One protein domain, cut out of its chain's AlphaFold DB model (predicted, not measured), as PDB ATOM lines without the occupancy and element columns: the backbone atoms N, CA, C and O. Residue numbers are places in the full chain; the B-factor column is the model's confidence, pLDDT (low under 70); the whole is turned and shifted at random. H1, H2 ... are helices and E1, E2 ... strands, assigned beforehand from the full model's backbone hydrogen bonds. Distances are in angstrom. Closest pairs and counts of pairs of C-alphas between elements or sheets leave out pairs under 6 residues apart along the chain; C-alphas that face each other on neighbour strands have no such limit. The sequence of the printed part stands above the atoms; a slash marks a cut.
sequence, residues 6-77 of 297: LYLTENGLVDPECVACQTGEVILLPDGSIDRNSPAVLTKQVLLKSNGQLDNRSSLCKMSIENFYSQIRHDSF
ATOM      1  N   LEU A   6      34.968 -51.539   5.563       83.06
ATOM      2  CA  LEU A   6      34.284 -50.293   5.888       83.06
ATOM      3  C   LEU A   6      33.823 -49.676   4.567       83.06
ATOM      4  O   LEU A   6      34.647 -49.330   3.715       83.06
ATOM      5  N   TYR A   7      32.505 -49.586   4.386       84.00
ATOM      6  CA  TYR A   7      31.918 -49.050   3.162       84.00
ATOM      7  C   TYR A   7      31.618 -47.569   3.319       84.00
ATOM      8  O   TYR A   7      31.149 -47.124   4.368       84.00
ATOM      9  N   LEU A   8      31.903 -46.813   2.263       81.69
ATOM     10  CA  LEU A   8      31.555 -45.403   2.177       81.69
ATOM     11  C   LEU A   8      30.408 -45.214   1.187       81.69
ATOM     12  O   LEU A   8      30.480 -45.683   0.049       81.69
ATOM     13  N   THR A   9      29.385 -44.488   1.627       79.81
ATOM     14  CA  THR A   9      28.311 -43.934   0.798       79.81
ATOM     15  C   THR A   9      28.863 -43.053  -0.323       79.81
ATOM     16  O   THR A   9      30.005 -42.595  -0.268       79.81
ATOM     17  N   GLU A  10      28.033 -42.761  -1.326       76.12
ATOM     18  CA  GLU A  10      28.372 -41.847  -2.433       76.12
ATOM     19  C   GLU A  10      28.801 -40.455  -1.932       76.12
ATOM     20  O   GLU A  10      29.645 -39.797  -2.534       76.12
ATOM     21  N   ASN A  11      28.298 -40.047  -0.763       75.56
ATOM     22  CA  ASN A  11      28.636 -38.780  -0.112       75.56
ATOM     23  C   ASN A  11      29.940 -38.845   0.710       75.56
ATOM     24  O   ASN A  11      30.301 -37.876   1.378       75.56
ATOM     25  N   GLY A  12      30.637 -39.986   0.716       72.69
ATOM     26  CA  GLY A  12      31.875 -40.199   1.469       72.69
ATOM     27  C   GLY A  12      31.689 -40.425   2.975       72.69
ATOM     28  O   GLY A  12      32.684 -40.497   3.698       72.69
ATOM     29  N   LEU A  13      30.446 -40.546   3.453       82.25
ATOM     30  CA  LEU A  13      30.123 -40.949   4.828       82.25
ATOM     31  C   LEU A  13      30.149 -42.470   4.965       82.25
ATOM     32  O   LEU A  13      29.966 -43.173   3.974       82.25
ATOM     33  N   VAL A  14      30.337 -42.978   6.180       85.00
ATOM     34  CA  VAL A  14      30.289 -44.423   6.438       85.00
ATOM     35  C   VAL A  14      28.873 -44.942   6.245       85.00
ATOM     36  O   VAL A  14      27.918 -44.342   6.727       85.00
ATOM     37  N   ASP A  15      28.752 -46.059   5.538       86.88
ATOM     38  CA  ASP A  15      27.488 -46.768   5.411       86.88
ATOM     39  C   ASP A  15      27.142 -47.460   6.747       86.88
ATOM     40  O   ASP A  15      27.925 -48.305   7.202       86.88
ATOM     41  N   PRO A  16      26.004 -47.136   7.390       86.50
ATOM     42  CA  PRO A  16      25.581 -47.793   8.626       86.50
ATOM     43  C   PRO A  16      25.344 -49.299   8.458       86.50
ATOM     44  O   PRO A  16      25.448 -50.041   9.431       86.50
ATOM     45  N   GLU A  17      25.084 -49.764   7.234       87.81
ATOM     46  CA  GLU A  17      24.900 -51.182   6.918       87.81
ATOM     47  C   GLU A  17      26.224 -51.908   6.645       87.81
ATOM     48  O   GLU A  17      26.237 -53.093   6.300       87.81
ATOM     49  N   CYS A  18      27.372 -51.232   6.787       87.31
ATOM     50  CA  CYS A  18      28.647 -51.894   6.571       87.31
ATOM     51  C   CYS A  18      28.941 -52.943   7.645       87.31
ATOM     52  O   CYS A  18      28.522 -52.835   8.799       87.31
ATOM     53  N   VAL A  19      29.726 -53.954   7.264       86.81
ATOM     54  CA  VAL A  19      30.080 -55.067   8.156       86.81
ATOM     55  C   VAL A  19      30.717 -54.545   9.440       86.81
ATOM     56  O   VAL A  19      30.380 -55.028  10.511       86.81
ATOM     57  N   ALA A  20      31.578 -53.526   9.348       87.75
ATOM     58  CA  ALA A  20      32.211 -52.919  10.514       87.75
ATOM     59  C   ALA A  20      31.211 -52.271  11.489       87.75
ATOM     60  O   ALA A  20      31.437 -52.302  12.699       87.75
ATOM     61  N   CYS A  21      30.104 -51.721  10.988       89.44
ATOM     62  CA  CYS A  21      29.032 -51.177  11.818       89.44
ATOM     63  C   CYS A  21      28.160 -52.286  12.411       89.44
ATOM     64  O   CYS A  21      27.899 -52.290  13.612       89.44
ATOM     65  N   GLN A  22      27.786 -53.282  11.605       89.75
ATOM     66  CA  GLN A  22      26.970 -54.414  12.056       89.75
ATOM     67  C   GLN A  22      27.680 -55.284  13.106       89.75
ATOM     68  O   GLN A  22      27.031 -55.843  13.987       89.75
ATOM     69  N   THR A  23      29.011 -55.392  13.049       89.12
ATOM     70  CA  THR A  23      29.806 -56.119  14.053       89.12
ATOM     71  C   THR A  23      30.131 -55.288  15.294       89.12
ATOM     72  O   THR A  23      30.702 -55.827  16.242       89.12
ATOM     73  N   GLY A  24      29.790 -53.996  15.307       90.12
ATOM     74  CA  GLY A  24      30.115 -53.076  16.398       90.12
ATOM     75  C   GLY A  24      31.592 -52.675  16.472       90.12
ATOM     76  O   GLY A  24      32.011 -52.075  17.460       90.12
ATOM     77  N   GLU A  25      32.403 -52.981  15.452       90.19
ATOM     78  CA  GLU A  25      33.787 -52.493  15.386       90.19
ATOM     79  C   GLU A  25      33.852 -50.982  15.122       90.19
ATOM     80  O   GLU A  25      34.760 -50.301  15.607       90.19
ATOM     81  N   VAL A  26      32.878 -50.458  14.378       90.81
ATOM     82  CA  VAL A  26      32.678 -49.033  14.109       90.81
ATOM     83  C   VAL A  26      31.321 -48.621  14.658       90.81
ATOM     84  O   VAL A  26      30.287 -49.121  14.228       90.81
ATOM     85  N   ILE A  27      31.325 -47.682  15.594       92.38
ATOM     86  CA  ILE A  27      30.120 -47.105  16.180       92.38
ATOM     87  C   ILE A  27      29.897 -45.755  15.505       92.38
ATOM     88  O   ILE A  27      30.801 -44.919  15.458       92.38
ATOM     89  N   LEU A  28      28.701 -45.552  14.958       91.31
ATOM     90  CA  LEU A  28      28.305 -44.276  14.373       91.31
ATOM     91  C   LEU A  28      27.519 -43.458  15.395       91.31
ATOM     92  O   LEU A  28      26.677 -43.983  16.125       91.31
ATOM     93  N   LEU A  29      27.801 -42.162  15.436       90.56
ATOM     94  CA  LEU A  29      27.029 -41.172  16.168       90.56
ATOM     95  C   LEU A  29      25.724 -40.849  15.413       90.56
ATOM     96  O   LEU A  29      25.610 -41.138  14.219       90.56
ATOM     97  N   PRO A  30      24.730 -40.221  16.073       87.31
ATOM     98  CA  PRO A  30      23.455 -39.869  15.439       87.31
ATOM     99  C   PRO A  30      23.581 -38.941  14.221       87.31
ATOM    100  O   PRO A  30      22.680 -38.894  13.390       87.31
ATOM    101  N   ASP A  31      24.686 -38.202  14.115       84.69
ATOM    102  CA  ASP A  31      25.011 -37.333  12.980       84.69
ATOM    103  C   ASP A  31      25.692 -38.077  11.811       84.69
ATOM    104  O   ASP A  31      26.030 -37.465  10.798       84.69
ATOM    105  N   GLY A  32      25.901 -39.393  11.938       81.31
ATOM    106  CA  GLY A  32      26.558 -40.244  10.945       81.31
ATOM    107  C   GLY A  32      28.089 -40.214  10.991       81.31
ATOM    108  O   GLY A  32      28.736 -40.864  10.166       81.31
ATOM    109  N   SER A  33      28.694 -39.481  11.931       85.88
ATOM    110  CA  SER A  33      30.144 -39.492  12.139       85.88
ATOM    111  C   SER A  33      30.589 -40.714  12.955       85.88
ATOM    112  O   SER A  33      29.796 -41.336  13.659       85.88
ATOM    113  N   ILE A  34      31.863 -41.108  12.848       89.00
ATOM    114  CA  ILE A  34      32.395 -42.246  13.614       89.00
ATOM    115  C   ILE A  34      32.694 -41.790  15.046       89.00
ATOM    116  O   ILE A  34      33.462 -40.845  15.253       89.00
ATOM    117  N   ASP A  35      32.162 -42.506  16.038       91.69
ATOM    118  CA  ASP A  35      32.508 -42.290  17.439       91.69
ATOM    119  C   ASP A  35      33.997 -42.603  17.656       91.69
ATOM    120  O   ASP A  35      34.500 -43.670  17.286       91.69
ATOM    121  N   ARG A  36      34.711 -41.685  18.308       90.56
ATOM    122  CA  ARG A  36      36.129 -41.840  18.664       90.56
ATOM    123  C   ARG A  36      36.376 -43.012  19.615       90.56
ATOM    124  O   ARG A  36      37.498 -43.507  19.670       90.56
ATOM    125  N   ASN A  37      35.345 -43.455  20.330       92.81
ATOM    126  CA  ASN A  37      35.397 -44.609  21.224       92.81
ATOM    127  C   ASN A  37      35.160 -45.945  20.506       92.81
ATOM    128  O   ASN A  37      35.178 -46.994  21.147       92.81
ATOM    129  N   SER A  38      34.954 -45.931  19.185       92.19
ATOM    130  CA  SER A  38      34.798 -47.155  18.402       92.19
ATOM    131  C   SER A  38      36.025 -48.068  18.548       92.19
ATOM    132  O   SER A  38      37.157 -47.583  18.424       92.19
ATOM    133  N   PRO A  39      35.849 -49.392  18.715       92.50
ATOM    134  CA  PRO A  39      36.960 -50.342  18.812       92.50
ATOM    135  C   PRO A  39      37.983 -50.217  17.675       92.50
ATOM    136  O   PRO A  39      39.194 -50.267  17.907       92.50
ATOM    137  N   ALA A  40      37.517 -49.992  16.446       89.31
ATOM    138  CA  ALA A  40      38.385 -49.821  15.289       89.31
ATOM    139  C   ALA A  40      39.217 -48.525  15.340       89.31
ATOM    140  O   ALA A  40      40.334 -48.496  14.823       89.31
ATOM    141  N   VAL A  41      38.727 -47.468  15.997       90.19
ATOM    142  CA  VAL A  41      39.486 -46.224  16.221       90.19
ATOM    143  C   VAL A  41      40.535 -46.436  17.313       90.19
ATOM    144  O   VAL A  41      41.702 -46.091  17.129       90.19
ATOM    145  N   LEU A  42      40.152 -47.079  18.419       90.94
ATOM    146  CA  LEU A  42      41.053 -47.367  19.542       90.94
ATOM    147  C   LEU A  42      42.218 -48.279  19.135       90.94
ATOM    148  O   LEU A  42      43.357 -48.081  19.556       90.94
ATOM    149  N   THR A  43      41.947 -49.247  18.260       89.94
ATOM    150  CA  THR A  43      42.958 -50.160  17.702       89.94
ATOM    151  C   THR A  43      43.734 -49.569  16.522       89.94
ATOM    152  O   THR A  43      44.582 -50.253  15.950       89.94
ATOM    153  N   LYS A  44      43.491 -48.295  16.174       87.88
ATOM    154  CA  LYS A  44      44.123 -47.563  15.061       87.88
ATOM    155  C   LYS A  44      43.880 -48.178  13.678       87.88
ATOM    156  O   LYS A  44      44.632 -47.900  12.746       87.88
ATOM    157  N   GLN A  45      42.831 -48.986  13.531       86.31
ATOM    158  CA  GLN A  45      42.416 -49.517  12.234       86.31
ATOM    159  C   GLN A  45      41.638 -48.477  11.416       86.31
ATOM    160  O   GLN A  45      41.805 -48.362  10.200       86.31
ATOM    161  N   VAL A  46      40.823 -47.680  12.107       86.62
ATOM    162  CA  VAL A  46      40.234 -46.432  11.624       86.62
ATOM    163  C   VAL A  46      41.102 -45.283  12.110       86.62
ATOM    164  O   VAL A  46      41.334 -45.131  13.308       86.62
ATOM    165  N   LEU A  47      41.530 -44.432  11.188       85.81
ATOM    166  CA  LEU A  47      42.134 -43.150  11.511       85.81
ATOM    167  C   LEU A  47      41.130 -42.047  11.179       85.81
ATOM    168  O   LEU A  47      40.562 -42.023  10.089       85.81
ATOM    169  N   LEU A  48      40.911 -41.131  12.118       86.12
ATOM    170  CA  LEU A  48      40.044 -39.969  11.936       86.12
ATOM    171  C   LEU A  48      40.901 -38.707  11.833       86.12
ATOM    172  O   LEU A  48      41.859 -38.523  12.585       86.12
ATOM    173  N   LYS A  49      40.547 -37.824  10.904       85.25
ATOM    174  CA  LYS A  49      41.088 -36.468  10.808       85.25
ATOM    175  C   LYS A  49      40.563 -35.613  11.967       85.25
ATOM    176  O   LYS A  49      39.569 -35.945  12.613       85.25
ATOM    177  N   SER A  50      41.190 -34.461  12.199       82.31
ATOM    178  CA  SER A  50      40.768 -33.504  13.236       82.31
ATOM    179  C   SER A  50      39.319 -33.026  13.075       82.31
ATOM    180  O   SER A  50      38.664 -32.737  14.072       82.31
ATOM    181  N   ASN A  51      38.807 -33.004  11.841       79.12
ATOM    182  CA  ASN A  51      37.423 -32.664  11.505       79.12
ATOM    183  C   ASN A  51      36.424 -33.832  11.665       79.12
ATOM    184  O   ASN A  51      35.282 -33.700  11.244       79.12
ATOM    185  N   GLY A  52      36.846 -34.979  12.210       75.56
ATOM    186  CA  GLY A  52      35.990 -36.156  12.415       75.56
ATOM    187  C   GLY A  52      35.786 -37.039  11.178       75.56
ATOM    188  O   GLY A  52      35.173 -38.096  11.289       75.56
ATOM    189  N   GLN A  53      36.323 -36.663  10.012       80.75
ATOM    190  CA  GLN A  53      36.227 -37.484   8.802       80.75
ATOM    191  C   GLN A  53      37.259 -38.615   8.772       80.75
ATOM    192  O   GLN A  53      38.344 -38.511   9.344       80.75
ATOM    193  N   LEU A  54      36.959 -39.668   8.014       83.12
ATOM    194  CA  LEU A  54      37.835 -40.823   7.836       83.12
ATOM    195  C   LEU A  54      39.126 -40.463   7.072       83.12
ATOM    196  O   LEU A  54      39.097 -40.046   5.911       83.12
ATOM    197  N   ASP A  55      40.284 -40.696   7.680       84.62
ATOM    198  CA  ASP A  55      41.600 -40.537   7.059       84.62
ATOM    199  C   ASP A  55      41.845 -41.662   6.035       84.62
ATOM    200  O   ASP A  55      41.428 -42.810   6.211       84.62
ATOM    201  N   ASN A  56      42.500 -41.328   4.924       79.81
ATOM    202  CA  ASN A  56      42.846 -42.258   3.845       79.81
ATOM    203  C   ASN A  56      43.925 -43.264   4.246       79.81
ATOM    204  O   ASN A  56      44.081 -44.274   3.574       79.81
ATOM    205  N   ARG A  57      44.626 -43.013   5.353       81.75
ATOM    206  CA  ARG A  57      45.634 -43.914   5.924       81.75
ATOM    207  C   ARG A  57      45.050 -45.010   6.820       81.75
ATOM    208  O   ARG A  57      45.812 -45.777   7.399       81.75
ATOM    209  N   SER A  58      43.727 -45.053   6.989       83.38
ATOM    210  CA  SER A  58      43.054 -46.114   7.748       83.38
ATOM    211  C   SER A  58      43.389 -47.482   7.148       83.38
ATOM    212  O   SER A  58      43.375 -47.632   5.929       83.38
ATOM    213  N   SER A  59      43.689 -48.471   7.989       75.56
ATOM    214  CA  SER A  59      44.053 -49.820   7.534       75.56
ATOM    215  C   SER A  59      42.846 -50.664   7.120       75.56
ATOM    216  O   SER A  59      43.020 -51.733   6.538       75.56
ATOM    217  N   LEU A  60      41.629 -50.220   7.438       73.88
ATOM    218  CA  LEU A  60      40.413 -50.848   6.931       73.88
ATOM    219  C   LEU A  60      40.282 -50.608   5.433       73.88
ATOM    220  O   LEU A  60      40.523 -49.505   4.935       73.88
ATOM    221  N   CYS A  61      39.875 -51.659   4.724       62.03
ATOM    222  CA  CYS A  61      39.691 -51.612   3.285       62.03
ATOM    223  C   CYS A  61      38.547 -50.639   2.975       62.03
ATOM    224  O   CYS A  61      37.378 -50.968   3.185       62.03
ATOM    225  N   LYS A  62      38.890 -49.424   2.527       67.62
ATOM    226  CA  LYS A  62      37.917 -48.457   2.020       67.62
ATOM    227  C   LYS A  62      37.424 -48.964   0.676       67.62
ATOM    228  O   LYS A  62      38.097 -48.800  -0.339       67.62
ATOM    229  N   MET A  63      36.245 -49.558   0.667       64.19
ATOM    230  CA  MET A  63      35.526 -49.806  -0.574       64.19
ATOM    231  C   MET A  63      34.436 -48.747  -0.681       64.19
ATOM    232  O   MET A  63      33.618 -48.600   0.227       64.19
ATOM    233  N   SER A  64      34.430 -47.978  -1.774       62.75
ATOM    234  CA  SER A  64      33.205 -47.252  -2.112       62.75
ATOM    235  C   SER A  64      32.115 -48.284  -2.388       62.75
ATOM    236  O   SER A  64      32.404 -49.374  -2.896       62.75
ATOM    237  N   ILE A  65      30.870 -47.957  -2.051       60.44
ATOM    238  CA  ILE A  65      29.727 -48.826  -2.355       60.44
ATOM    239  C   ILE A  65      29.686 -49.165  -3.859       60.44
ATOM    240  O   ILE A  65      29.449 -50.315  -4.230       60.44
ATOM    241  N   GLU A  66      30.007 -48.203  -4.731       58.34
ATOM    242  CA  GLU A  66      30.118 -48.423  -6.179       58.34
ATOM    243  C   GLU A  66      31.178 -49.475  -6.533       58.34
ATOM    244  O   GLU A  66      30.896 -50.406  -7.291       58.34
ATOM    245  N   ASN A  67      32.378 -49.383  -5.951       60.50
ATOM    246  CA  ASN A  67      33.447 -50.354  -6.187       60.50
ATOM    247  C   ASN A  67      33.084 -51.733  -5.631       60.50
ATOM    248  O   ASN A  67      33.364 -52.737  -6.279       60.50
ATOM    249  N   PHE A  68      32.409 -51.801  -4.484       61.47
ATOM    250  CA  PHE A  68      31.948 -53.063  -3.909       61.47
ATOM    251  C   PHE A  68      30.929 -53.767  -4.810       61.47
ATOM    252  O   PHE A  68      31.113 -54.938  -5.147       61.47
ATOM    253  N   TYR A  69      29.895 -53.060  -5.278       57.09
ATOM    254  CA  TYR A  69      28.936 -53.648  -6.215       57.09
ATOM    255  C   TYR A  69      29.586 -54.021  -7.549       57.09
ATOM    256  O   TYR A  69      29.207 -55.026  -8.144       57.09
ATOM    257  N   SER A  70      30.581 -53.262  -8.007       59.50
ATOM    258  CA  SER A  70      31.373 -53.608  -9.193       59.50
ATOM    259  C   SER A  70      32.168 -54.899  -8.991       59.50
ATOM    260  O   SER A  70      32.217 -55.746  -9.879       59.50
ATOM    261  N   GLN A  71      32.745 -55.085  -7.808       58.41
ATOM    262  CA  GLN A  71      33.552 -56.254  -7.479       58.41
ATOM    263  C   GLN A  71      32.688 -57.503  -7.266       58.41
ATOM    264  O   GLN A  71      32.992 -58.543  -7.839       58.41
ATOM    265  N   ILE A  72      31.527 -57.378  -6.609       57.19
ATOM    266  CA  ILE A  72      30.514 -58.449  -6.580       57.19
ATOM    267  C   ILE A  72      30.058 -58.809  -7.997       57.19
ATOM    268  O   ILE A  72      29.890 -59.991  -8.288       57.19
ATOM    269  N   ARG A  73      29.851 -57.830  -8.893       49.31
ATOM    270  CA  ARG A  73      29.470 -58.107 -10.292       49.31
ATOM    271  C   ARG A  73      30.530 -58.931 -11.018       49.31
ATOM    272  O   ARG A  73      30.164 -59.829 -11.769       49.31
ATOM    273  N   HIS A  74      31.811 -58.651 -10.789       51.47
ATOM    274  CA  HIS A  74      32.901 -59.424 -11.381       51.47
ATOM    275  C   HIS A  74      33.045 -60.816 -10.752       51.47
ATOM    276  O   HIS A  74      33.165 -61.794 -11.490       51.47
ATOM    277  N   ASP A  75      32.927 -60.939  -9.430       46.88
ATOM    278  CA  ASP A  75      33.056 -62.228  -8.736       46.88
ATOM    279  C   ASP A  75      31.840 -63.142  -8.968       46.88
ATOM    280  O   ASP A  75      31.974 -64.363  -9.044       46.88
ATOM    281  N   SER A  76      30.651 -62.568  -9.183       47.16
ATOM    282  CA  SER A  76      29.425 -63.322  -9.498       47.16
ATOM    283  C   SER A  76      29.372 -63.820 -10.949       47.16
ATOM    284  O   SER A  76      28.566 -64.698 -11.256       47.16
ATOM    285  N   PHE A  77      30.229 -63.304 -11.840       44.16
ATOM    286  CA  PHE A  77      30.325 -63.734 -13.244       44.16
ATOM    287  C   PHE A  77      31.671 -64.373 -13.621       44.16
ATOM    288  O   PHE A  77      31.826 -64.845 -14.747       44.16
TER     289      PHE A  77
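Overview. This is residues 6 to 77 of the 297 residues of an uncharacterized protein of Giardia muris (UniProt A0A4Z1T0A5). With little regular structure, the domain is a body of long loops holding two short helices, H1 and H2, and a short pair of parallel strands, E1 and E2, from which H3 runs outward; residues 72 to 77 stick out. The printed part has 72 residues, with two named strands and three named helices in the order E1, H1, H2, E2, H3; the class is mixed, only 26 residues being in named elements. It is compact, with a radius of gyration of the C-alphas of 12.4 A, yet elongated, 40 by 23 by 22 A.

Along the chain. E1, residues 6 to 8, begins at C-alpha 6 (34.284, -50.293, 5.888). H1 is residues 19 to 22, H2 39 to 42. E2, residues 61 to 64, is 9.5 A long. H3, residues 65 to 75, is 15.2 A long and ends at C-alpha 75 (33.056, -62.228, -8.736).

Arrangement. E1 and E2 are parallel at 26 degrees, with N 8 and O 63 within hydrogen-bond range at 3.2 A. E1, H1, H2 and E2 form a strand-helix-strand unit, parallel neighbour strands with helices between. The closest C-alphas of E1 and H1, Leu 6 and Ala 20, are 5.7 A apart. H2 and H3 are apart. In H3 every O i to N i+4 pair is within range; H1 and H2 are too short for one.

Size, cuts and confidence. The farthest C-alphas, Ser 50 and Phe 77, are 41.5 A apart. The links H1 to H2 and H2 to E2 are long. The printed part has no cut; residues 61 to 77 have pLDDT under 70.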